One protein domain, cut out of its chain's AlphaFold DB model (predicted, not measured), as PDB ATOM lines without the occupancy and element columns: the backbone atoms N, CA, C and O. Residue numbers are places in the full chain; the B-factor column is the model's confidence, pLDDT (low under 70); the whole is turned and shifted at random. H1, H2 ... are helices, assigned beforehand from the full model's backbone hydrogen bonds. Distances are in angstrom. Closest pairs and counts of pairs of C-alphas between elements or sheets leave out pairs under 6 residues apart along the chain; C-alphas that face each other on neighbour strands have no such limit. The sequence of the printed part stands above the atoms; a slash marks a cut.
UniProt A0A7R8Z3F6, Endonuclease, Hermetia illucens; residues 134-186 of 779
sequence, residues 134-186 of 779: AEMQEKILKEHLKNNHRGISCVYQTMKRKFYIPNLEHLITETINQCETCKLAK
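Overview. This is residues 134 to 186 of the 779 residues of the protein "Endonuclease" of Hermetia illucens (UniProt A0A7R8Z3F6). H2 and H3 form a helical hairpin, H1 packs across one side of it, and short H4 lies past the end of H3, at one end of the long axis. The printed part, all helix, has 53 residues with named helices H1, H2, H3, H4 in chain order. It is compact, radius of gyration of the C-alphas 10.2 A, spanning 31 by 17 by 17 A.

Along the chain. Find C-alpha 134 at (-40.263, 2.700, 11.836); H1, residues 134 to 146, runs 18.4 A from there. Next come H2, residues 152 to 160, 12.0 A, and H3, residues 168 to 177, 14.2 A. H4, residues 180 to 185, 8.6 A, ends at (-26.804, 20.953, -0.184).

Arrangement. H1 touches H3 at a steep tilt of 61 degrees, closest C-alphas Ile 140 and Ile 172, 6.6 A. In the hairpin, C-alphas 152 and 173 are closest, 6.2 A. H4 is apart from H1 and H2. In each helix every O i to N i+4 pair is within hydrogen-bond range.

Size, cuts and confidence. The printed part has no cut and no long link; no printed residue is under pLDDT 70.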
ATOM      1  N   ALA A 134     -40.173   2.564  13.293       81.94
ATOM      2  CA  ALA A 134     -40.263   2.700  11.836       81.94
ATOM      3  C   ALA A 134     -41.395   3.651  11.409       81.94
ATOM      4  O   ALA A 134     -41.197   4.523  10.563       81.94
ATOM      5  N   GLU A 135     -42.561   3.550  12.058       86.31
ATOM      6  CA  GLU A 135     -43.681   4.471  11.828       86.31
ATOM      7  C   GLU A 135     -43.277   5.913  12.168       86.31
ATOM      8  O   GLU A 135     -43.613   6.866  11.459       86.31
ATOM      9  N   MET A 136     -42.491   6.083  13.234       87.31
ATOM     10  CA  MET A 136     -42.007   7.398  13.630       87.31
ATOM     11  C   MET A 136     -40.971   7.959  12.652       87.31
ATOM     12  O   MET A 136     -41.024   9.148  12.341       87.31
ATOM     13  N   GLN A 137     -40.067   7.132  12.119       87.50
ATOM     14  CA  GLN A 137     -39.118   7.548  11.080       87.50
ATOM     15  C   GLN A 137     -39.835   8.057   9.825       87.50
ATOM     16  O   GLN A 137     -39.466   9.105   9.296       87.50
ATOM     17  N   GLU A 138     -40.906   7.386   9.393       87.44
ATOM     18  CA  GLU A 138     -41.709   7.835   8.252       87.44
ATOM     19  C   GLU A 138     -42.374   9.194   8.532       87.44
ATOM     20  O   GLU A 138     -42.328  10.106   7.698       87.44
ATOM     21  N   LYS A 139     -42.934   9.376   9.738       88.38
ATOM     22  CA  LYS A 139     -43.507  10.661  10.178       88.38
ATOM     23  C   LYS A 139     -42.436  11.768  10.236       88.38
ATOM     24  O   LYS A 139     -42.703  12.890   9.803       88.38
ATOM     25  N   ILE A 140     -41.224  11.469  10.714       90.50
ATOM     26  CA  ILE A 140     -40.085  12.406  10.754       90.50
ATOM     27  C   ILE A 140     -39.667  12.807   9.337       90.50
ATOM     28  O   ILE A 140     -39.485  13.996   9.072       90.50
ATOM     29  N   LEU A 141     -39.543  11.842   8.422       88.75
ATOM     30  CA  LEU A 141     -39.152  12.098   7.037       88.75
ATOM     31  C   LEU A 141     -40.194  12.969   6.324       88.75
ATOM     32  O   LEU A 141     -39.835  13.959   5.687       88.75
ATOM     33  N   LYS A 142     -41.489  12.668   6.499       90.56
ATOM     34  CA  LYS A 142     -42.593  13.482   5.963       90.56
ATOM     35  C   LYS A 142     -42.526  14.926   6.459       90.56
ATOM     36  O   LYS A 142     -42.621  15.849   5.655       90.56
ATOM     37  N   GLU A 143     -42.315  15.140   7.757       89.75
ATOM     38  CA  GLU A 143     -42.214  16.489   8.331       89.75
ATOM     39  C   GLU A 143     -40.927  17.215   7.891       89.75
ATOM     40  O   GLU A 143     -40.931  18.428   7.663       89.75
ATOM     41  N   HIS A 144     -39.822  16.482   7.724       91.25
ATOM     42  CA  HIS A 144     -38.557  17.015   7.223       91.25
ATOM     43  C   HIS A 144     -38.669  17.487   5.766       91.25
ATOM     44  O   HIS A 144     -38.211  18.588   5.447       91.25
ATOM     45  N   LEU A 145     -39.320  16.697   4.905       89.69
ATOM     46  CA  LEU A 145     -39.585  17.039   3.506       89.69
ATOM     47  C   LEU A 145     -40.577  18.200   3.393       89.69
ATOM     48  O   LEU A 145     -40.303  19.178   2.701       89.69
ATOM     49  N   LYS A 146     -41.685  18.145   4.144       90.50
ATOM     50  CA  LYS A 146     -42.712  19.197   4.168       90.50
ATOM     51  C   LYS A 146     -42.137  20.569   4.505       90.50
ATOM     52  O   LYS A 146     -42.537  21.571   3.920       90.50
ATOM     53  N   ASN A 147     -41.188  20.620   5.435       86.50
ATOM     54  CA  ASN A 147     -40.570  21.870   5.858       86.50
ATOM     55  C   ASN A 147     -39.351  22.269   5.013       86.50
ATOM     56  O   ASN A 147     -38.640  23.181   5.416       86.50
ATOM     57  N   ASN A 148     -39.088  21.633   3.866       87.69
ATOM     58  CA  ASN A 148     -37.927  21.907   3.012       87.69
ATOM     59  C   ASN A 148     -36.581  21.690   3.736       87.69
ATOM     60  O   ASN A 148     -35.748  22.591   3.863       87.69
ATOM     61  N   HIS A 149     -36.384  20.483   4.269       89.38
ATOM     62  CA  HIS A 149     -35.122  20.030   4.857       89.38
ATOM     63  C   HIS A 149     -34.597  20.895   6.020       89.38
ATOM     64  O   HIS A 149     -33.388  21.123   6.172       89.38
ATOM     65  N   ARG A 150     -35.484  21.388   6.892       86.56
ATOM     66  CA  ARG A 150     -35.088  22.190   8.069       86.56
ATOM     67  C   ARG A 150     -34.244  21.375   9.052       86.56
ATOM     68  O   ARG A 150     -34.198  20.149   9.013       86.56
ATOM     69  N   GLY A 151     -33.500  22.089   9.898       83.62
ATOM     70  CA  GLY A 151     -32.563  21.482  10.847       83.62
ATOM     71  C   GLY A 151     -33.246  20.648  11.936       83.62
ATOM     72  O   GLY A 151     -34.428  20.832  12.219       83.62
ATOM     73  N   ILE A 152     -32.453  19.791  12.585       88.94
ATOM     74  CA  ILE A 152     -32.884  18.823  13.611       88.94
ATOM     75  C   ILE A 152     -33.726  19.485  14.710       88.94
ATOM     76  O   ILE A 152     -34.838  19.046  14.984       88.94
ATOM     77  N   SER A 153     -33.251  20.606  15.265       88.88
ATOM     78  CA  SER A 153     -33.956  21.331  16.333       88.88
ATOM     79  C   SER A 153     -35.369  21.775  15.932       88.88
ATOM     80  O   SER A 153     -36.298  21.685  16.732       88.88
ATOM     81  N   CYS A 154     -35.559  22.204  14.680       86.38
ATOM     82  CA  CYS A 154     -36.872  22.624  14.193       86.38
ATOM     83  C   CYS A 154     -37.841  21.437  14.126       86.38
ATOM     84  O   CYS A 154     -38.973  21.549  14.585       86.38
ATOM     85  N   VAL A 155     -37.388  20.303  13.579       89.25
ATOM     86  CA  VAL A 155     -38.212  19.091  13.461       89.25
ATOM     87  C   VAL A 155     -38.557  18.549  14.848       89.25
ATOM     88  O   VAL A 155     -39.715  18.242  15.112       89.25
ATOM     89  N   TYR A 156     -37.593  18.532  15.772       90.44
ATOM     90  CA  TYR A 156     -37.817  18.114  17.155       90.44
ATOM     91  C   TYR A 156     -38.912  18.934  17.849       90.44
ATOM     92  O   TYR A 156     -39.830  18.356  18.425       90.44
ATOM     93  N   GLN A 157     -38.878  20.266  17.746       88.25
ATOM     94  CA  GLN A 157     -39.889  21.127  18.375       88.25
ATOM     95  C   GLN A 157     -41.300  20.896  17.816       88.25
ATOM     96  O   GLN A 157     -42.273  20.930  18.570       88.25
ATOM     97  N   THR A 158     -41.423  20.629  16.513       87.44
ATOM     98  CA  THR A 158     -42.716  20.314  15.894       87.44
ATOM     99  C   THR A 158     -43.230  18.941  16.326       87.44
ATOM    100  O   THR A 158     -44.403  18.811  16.680       87.44
ATOM    101  N   MET A 159     -42.360  17.926  16.340       86.44
ATOM    102  CA  MET A 159     -42.737  16.549  16.678       86.44
ATOM    103  C   MET A 159     -43.046  16.384  18.168       86.44
ATOM    104  O   MET A 159     -44.035  15.737  18.504       86.44
ATOM    105  N   LYS A 160     -42.291  17.056  19.052       86.12
ATOM    106  CA  LYS A 160     -42.488  17.057  20.516       86.12
ATOM    107  C   LYS A 160     -43.895  17.489  20.944       86.12
ATOM    108  O   LYS A 160     -44.357  17.102  22.011       86.12
ATOM    109  N   ARG A 161     -44.574  18.307  20.135       84.06
ATOM    110  CA  ARG A 161     -45.932  18.804  20.418       84.06
ATOM    111  C   ARG A 161     -47.047  17.863  19.961       84.06
ATOM    112  O   ARG A 161     -48.188  18.091  20.342       84.06
ATOM    113  N   LYS A 162     -46.749  16.873  19.112       84.56
ATOM    114  CA  LYS A 162     -47.756  16.009  18.468       84.56
ATOM    115  C   LYS A 162     -47.632  14.548  18.889       84.56
ATOM    116  O   LYS A 162     -48.637  13.923  19.213       84.56
ATOM    117  N   PHE A 163     -46.408  14.030  18.913       86.50
ATOM    118  CA  PHE A 163     -46.132  12.611  19.102       86.50
ATOM    119  C   PHE A 163     -45.244  12.375  20.316       86.50
ATOM    120  O   PHE A 163     -44.382  13.195  20.646       86.50
ATOM    121  N   TYR A 164     -45.423  11.218  20.941       85.19
ATOM    122  CA  TYR A 164     -44.575  10.732  22.012       85.19
ATOM    123  C   TYR A 164     -43.935   9.389  21.631       85.19
ATOM    124  O   TYR A 164     -44.625   8.434  21.273       85.19
ATOM    125  N   ILE A 165     -42.606   9.329  21.738       84.19
ATOM    126  CA  ILE A 165     -41.785   8.116  21.653       84.19
ATOM    127  C   ILE A 165     -40.563   8.294  22.576       84.19
ATOM    128  O   ILE A 165     -40.067   9.423  22.697       84.19
ATOM    129  N   PRO A 166     -40.058   7.231  23.231       80.75
ATOM    130  CA  PRO A 166     -38.772   7.293  23.925       80.75
ATOM    131  C   PRO A 166     -37.644   7.734  22.974       80.75
ATOM    132  O   PRO A 166     -37.609   7.309  21.821       80.75
ATOM    133  N   ASN A 167     -36.723   8.581  23.442       84.50
ATOM    134  CA  ASN A 167     -35.530   9.023  22.696       84.50
ATOM    135  C   ASN A 167     -35.797   9.679  21.323       84.50
ATOM    136  O   ASN A 167     -35.016   9.527  20.381       84.50
ATOM    137  N   LEU A 168     -36.873  10.470  21.214       85.94
ATOM    138  CA  LEU A 168     -37.264  11.176  19.985       85.94
ATOM    139  C   LEU A 168     -36.121  11.977  19.326       85.94
ATOM    140  O   LEU A 168     -35.989  11.971  18.104       85.94
ATOM    141  N   GLU A 169     -35.300  12.679  20.110       87.06
ATOM    142  CA  GLU A 169     -34.220  13.521  19.573       87.06
ATOM    143  C   GLU A 169     -33.134  12.703  18.864       87.06
ATOM    144  O   GLU A 169     -32.674  13.091  17.784       87.06
ATOM    145  N   HIS A 170     -32.768  11.552  19.433       88.31
ATOM    146  CA  HIS A 170     -31.798  10.643  18.829       88.31
ATOM    147  C   HIS A 170     -32.323  10.110  17.494       88.31
ATOM    148  O   HIS A 170     -31.630  10.200  16.483       88.31
ATOM    149  N   LEU A 171     -33.580   9.650  17.469       88.69
ATOM    150  CA  LEU A 171     -34.205   9.116  16.260       88.69
ATOM    151  C   LEU A 171     -34.256  10.161  15.135       88.69
ATOM    152  O   LEU A 171     -33.881   9.871  14.003       88.69
ATOM    153  N   ILE A 172     -34.645  11.403  15.446       90.88
ATOM    154  CA  ILE A 172     -34.650  12.505  14.470       90.88
ATOM    155  C   ILE A 172     -33.240  12.780  13.946       90.88
ATOM    156  O   ILE A 172     -33.058  12.999  12.747       90.88
ATOM    157  N   THR A 173     -32.249  12.801  14.836       90.50
ATOM    158  CA  THR A 173     -30.852  13.068  14.477       90.50
ATOM    159  C   THR A 173     -30.325  12.004  13.523       90.50
ATOM    160  O   THR A 173     -29.761  12.346  12.486       90.50
ATOM    161  N   GLU A 174     -30.561  10.731  13.828       90.69
ATOM    162  CA  GLU A 174     -30.157   9.603  12.993       90.69
ATOM    163  C   GLU A 174     -30.824   9.653  11.609       90.69
ATOM    164  O   GLU A 174     -30.132   9.622  10.591       90.69
ATOM    165  N   THR A 175     -32.146   9.853  11.556       89.12
ATOM    166  CA  THR A 175     -32.895   9.929  10.291       89.12
ATOM    167  C   THR A 175     -32.472  11.126   9.430       89.12
ATOM    168  O   THR A 175     -32.256  10.984   8.227       89.12
ATOM    169  N   ILE A 176     -32.316  12.321  10.013       90.25
ATOM    170  CA  ILE A 176     -31.941  13.524   9.248       90.25
ATOM    171  C   ILE A 176     -30.475  13.469   8.803       90.25
ATOM    172  O   ILE A 176     -30.169  13.895   7.690       90.25
ATOM    173  N   ASN A 177     -29.569  12.925   9.620       88.94
ATOM    174  CA  ASN A 177     -28.165  12.761   9.232       88.94
ATOM    175  C   ASN A 177     -27.985  11.756   8.088       88.94
ATOM    176  O   ASN A 177     -26.969  11.807   7.400       88.94
ATOM    177  N   GLN A 178     -28.951  10.868   7.852       89.12
ATOM    178  CA  GLN A 178     -28.967   9.962   6.702       89.12
ATOM    179  C   GLN A 178     -29.544  10.607   5.426       89.12
ATOM    180  O   GLN A 178     -29.373  10.051   4.347       89.12
ATOM    181  N   CYS A 179     -30.144  11.802   5.499       90.50
ATOM    182  CA  CYS A 179     -30.736  12.480   4.343       90.50
ATOM    183  C   CYS A 179     -29.682  12.945   3.316       90.50
ATOM    184  O   CYS A 179     -28.889  13.852   3.583       90.50
ATOM    185  N   GLU A 180     -29.723  12.382   2.105       89.69
ATOM    186  CA  GLU A 180     -28.789  12.684   1.007       89.69
ATOM    187  C   GLU A 180     -28.851  14.147   0.552       89.69
ATOM    188  O   GLU A 180     -27.817  14.806   0.431       89.69
ATOM    189  N   THR A 181     -30.056  14.700   0.398       88.25
ATOM    190  CA  THR A 181     -30.255  16.105   0.012       88.25
ATOM    191  C   THR A 181     -29.603  17.059   1.011       88.25
ATOM    192  O   THR A 181     -28.979  18.045   0.619       88.25
ATOM    193  N   CYS A 182     -29.691  16.760   2.314       88.88
ATOM    194  CA  CYS A 182     -29.030  17.563   3.341       88.88
ATOM    195  C   CYS A 182     -27.506  17.471   3.254       88.88
ATOM    196  O   CYS A 182     -26.854  18.501   3.418       88.88
ATOM    197  N   LYS A 183     -26.949  16.280   2.996       87.31
ATOM    198  CA  LYS A 183     -25.496  16.072   2.872       87.31
ATOM    199  C   LYS A 183     -24.902  16.810   1.674       87.31
ATOM    200  O   LYS A 183     -23.802  17.336   1.783       87.31
ATOM    201  N   LEU A 184     -25.623  16.858   0.554       86.25
ATOM    202  CA  LEU A 184     -25.155  17.519  -0.669       86.25
ATOM    203  C   LEU A 184     -25.329  19.042  -0.623       86.25
ATOM    204  O   LEU A 184     -24.453  19.774  -1.075       86.25
ATOM    205  N   ALA A 185     -26.454  19.534  -0.094       86.00
ATOM    206  CA  ALA A 185     -26.804  20.953  -0.184       86.00
ATOM    207  C   ALA A 185     -26.291  21.814   0.987       86.00
ATOM    208  O   ALA A 185     -26.136  23.027   0.831       86.00
ATOM    209  N   LYS A 186     -26.068  21.239   2.179       84.44
ATOM    210  CA  LYS A 186     -25.635  22.007   3.360       84.44
ATOM    211  C   LYS A 186     -24.115  21.975   3.496       84.44
ATOM    212  O   LYS A 186     -23.510  20.913   3.513       84.44
TER     213      LYS A 186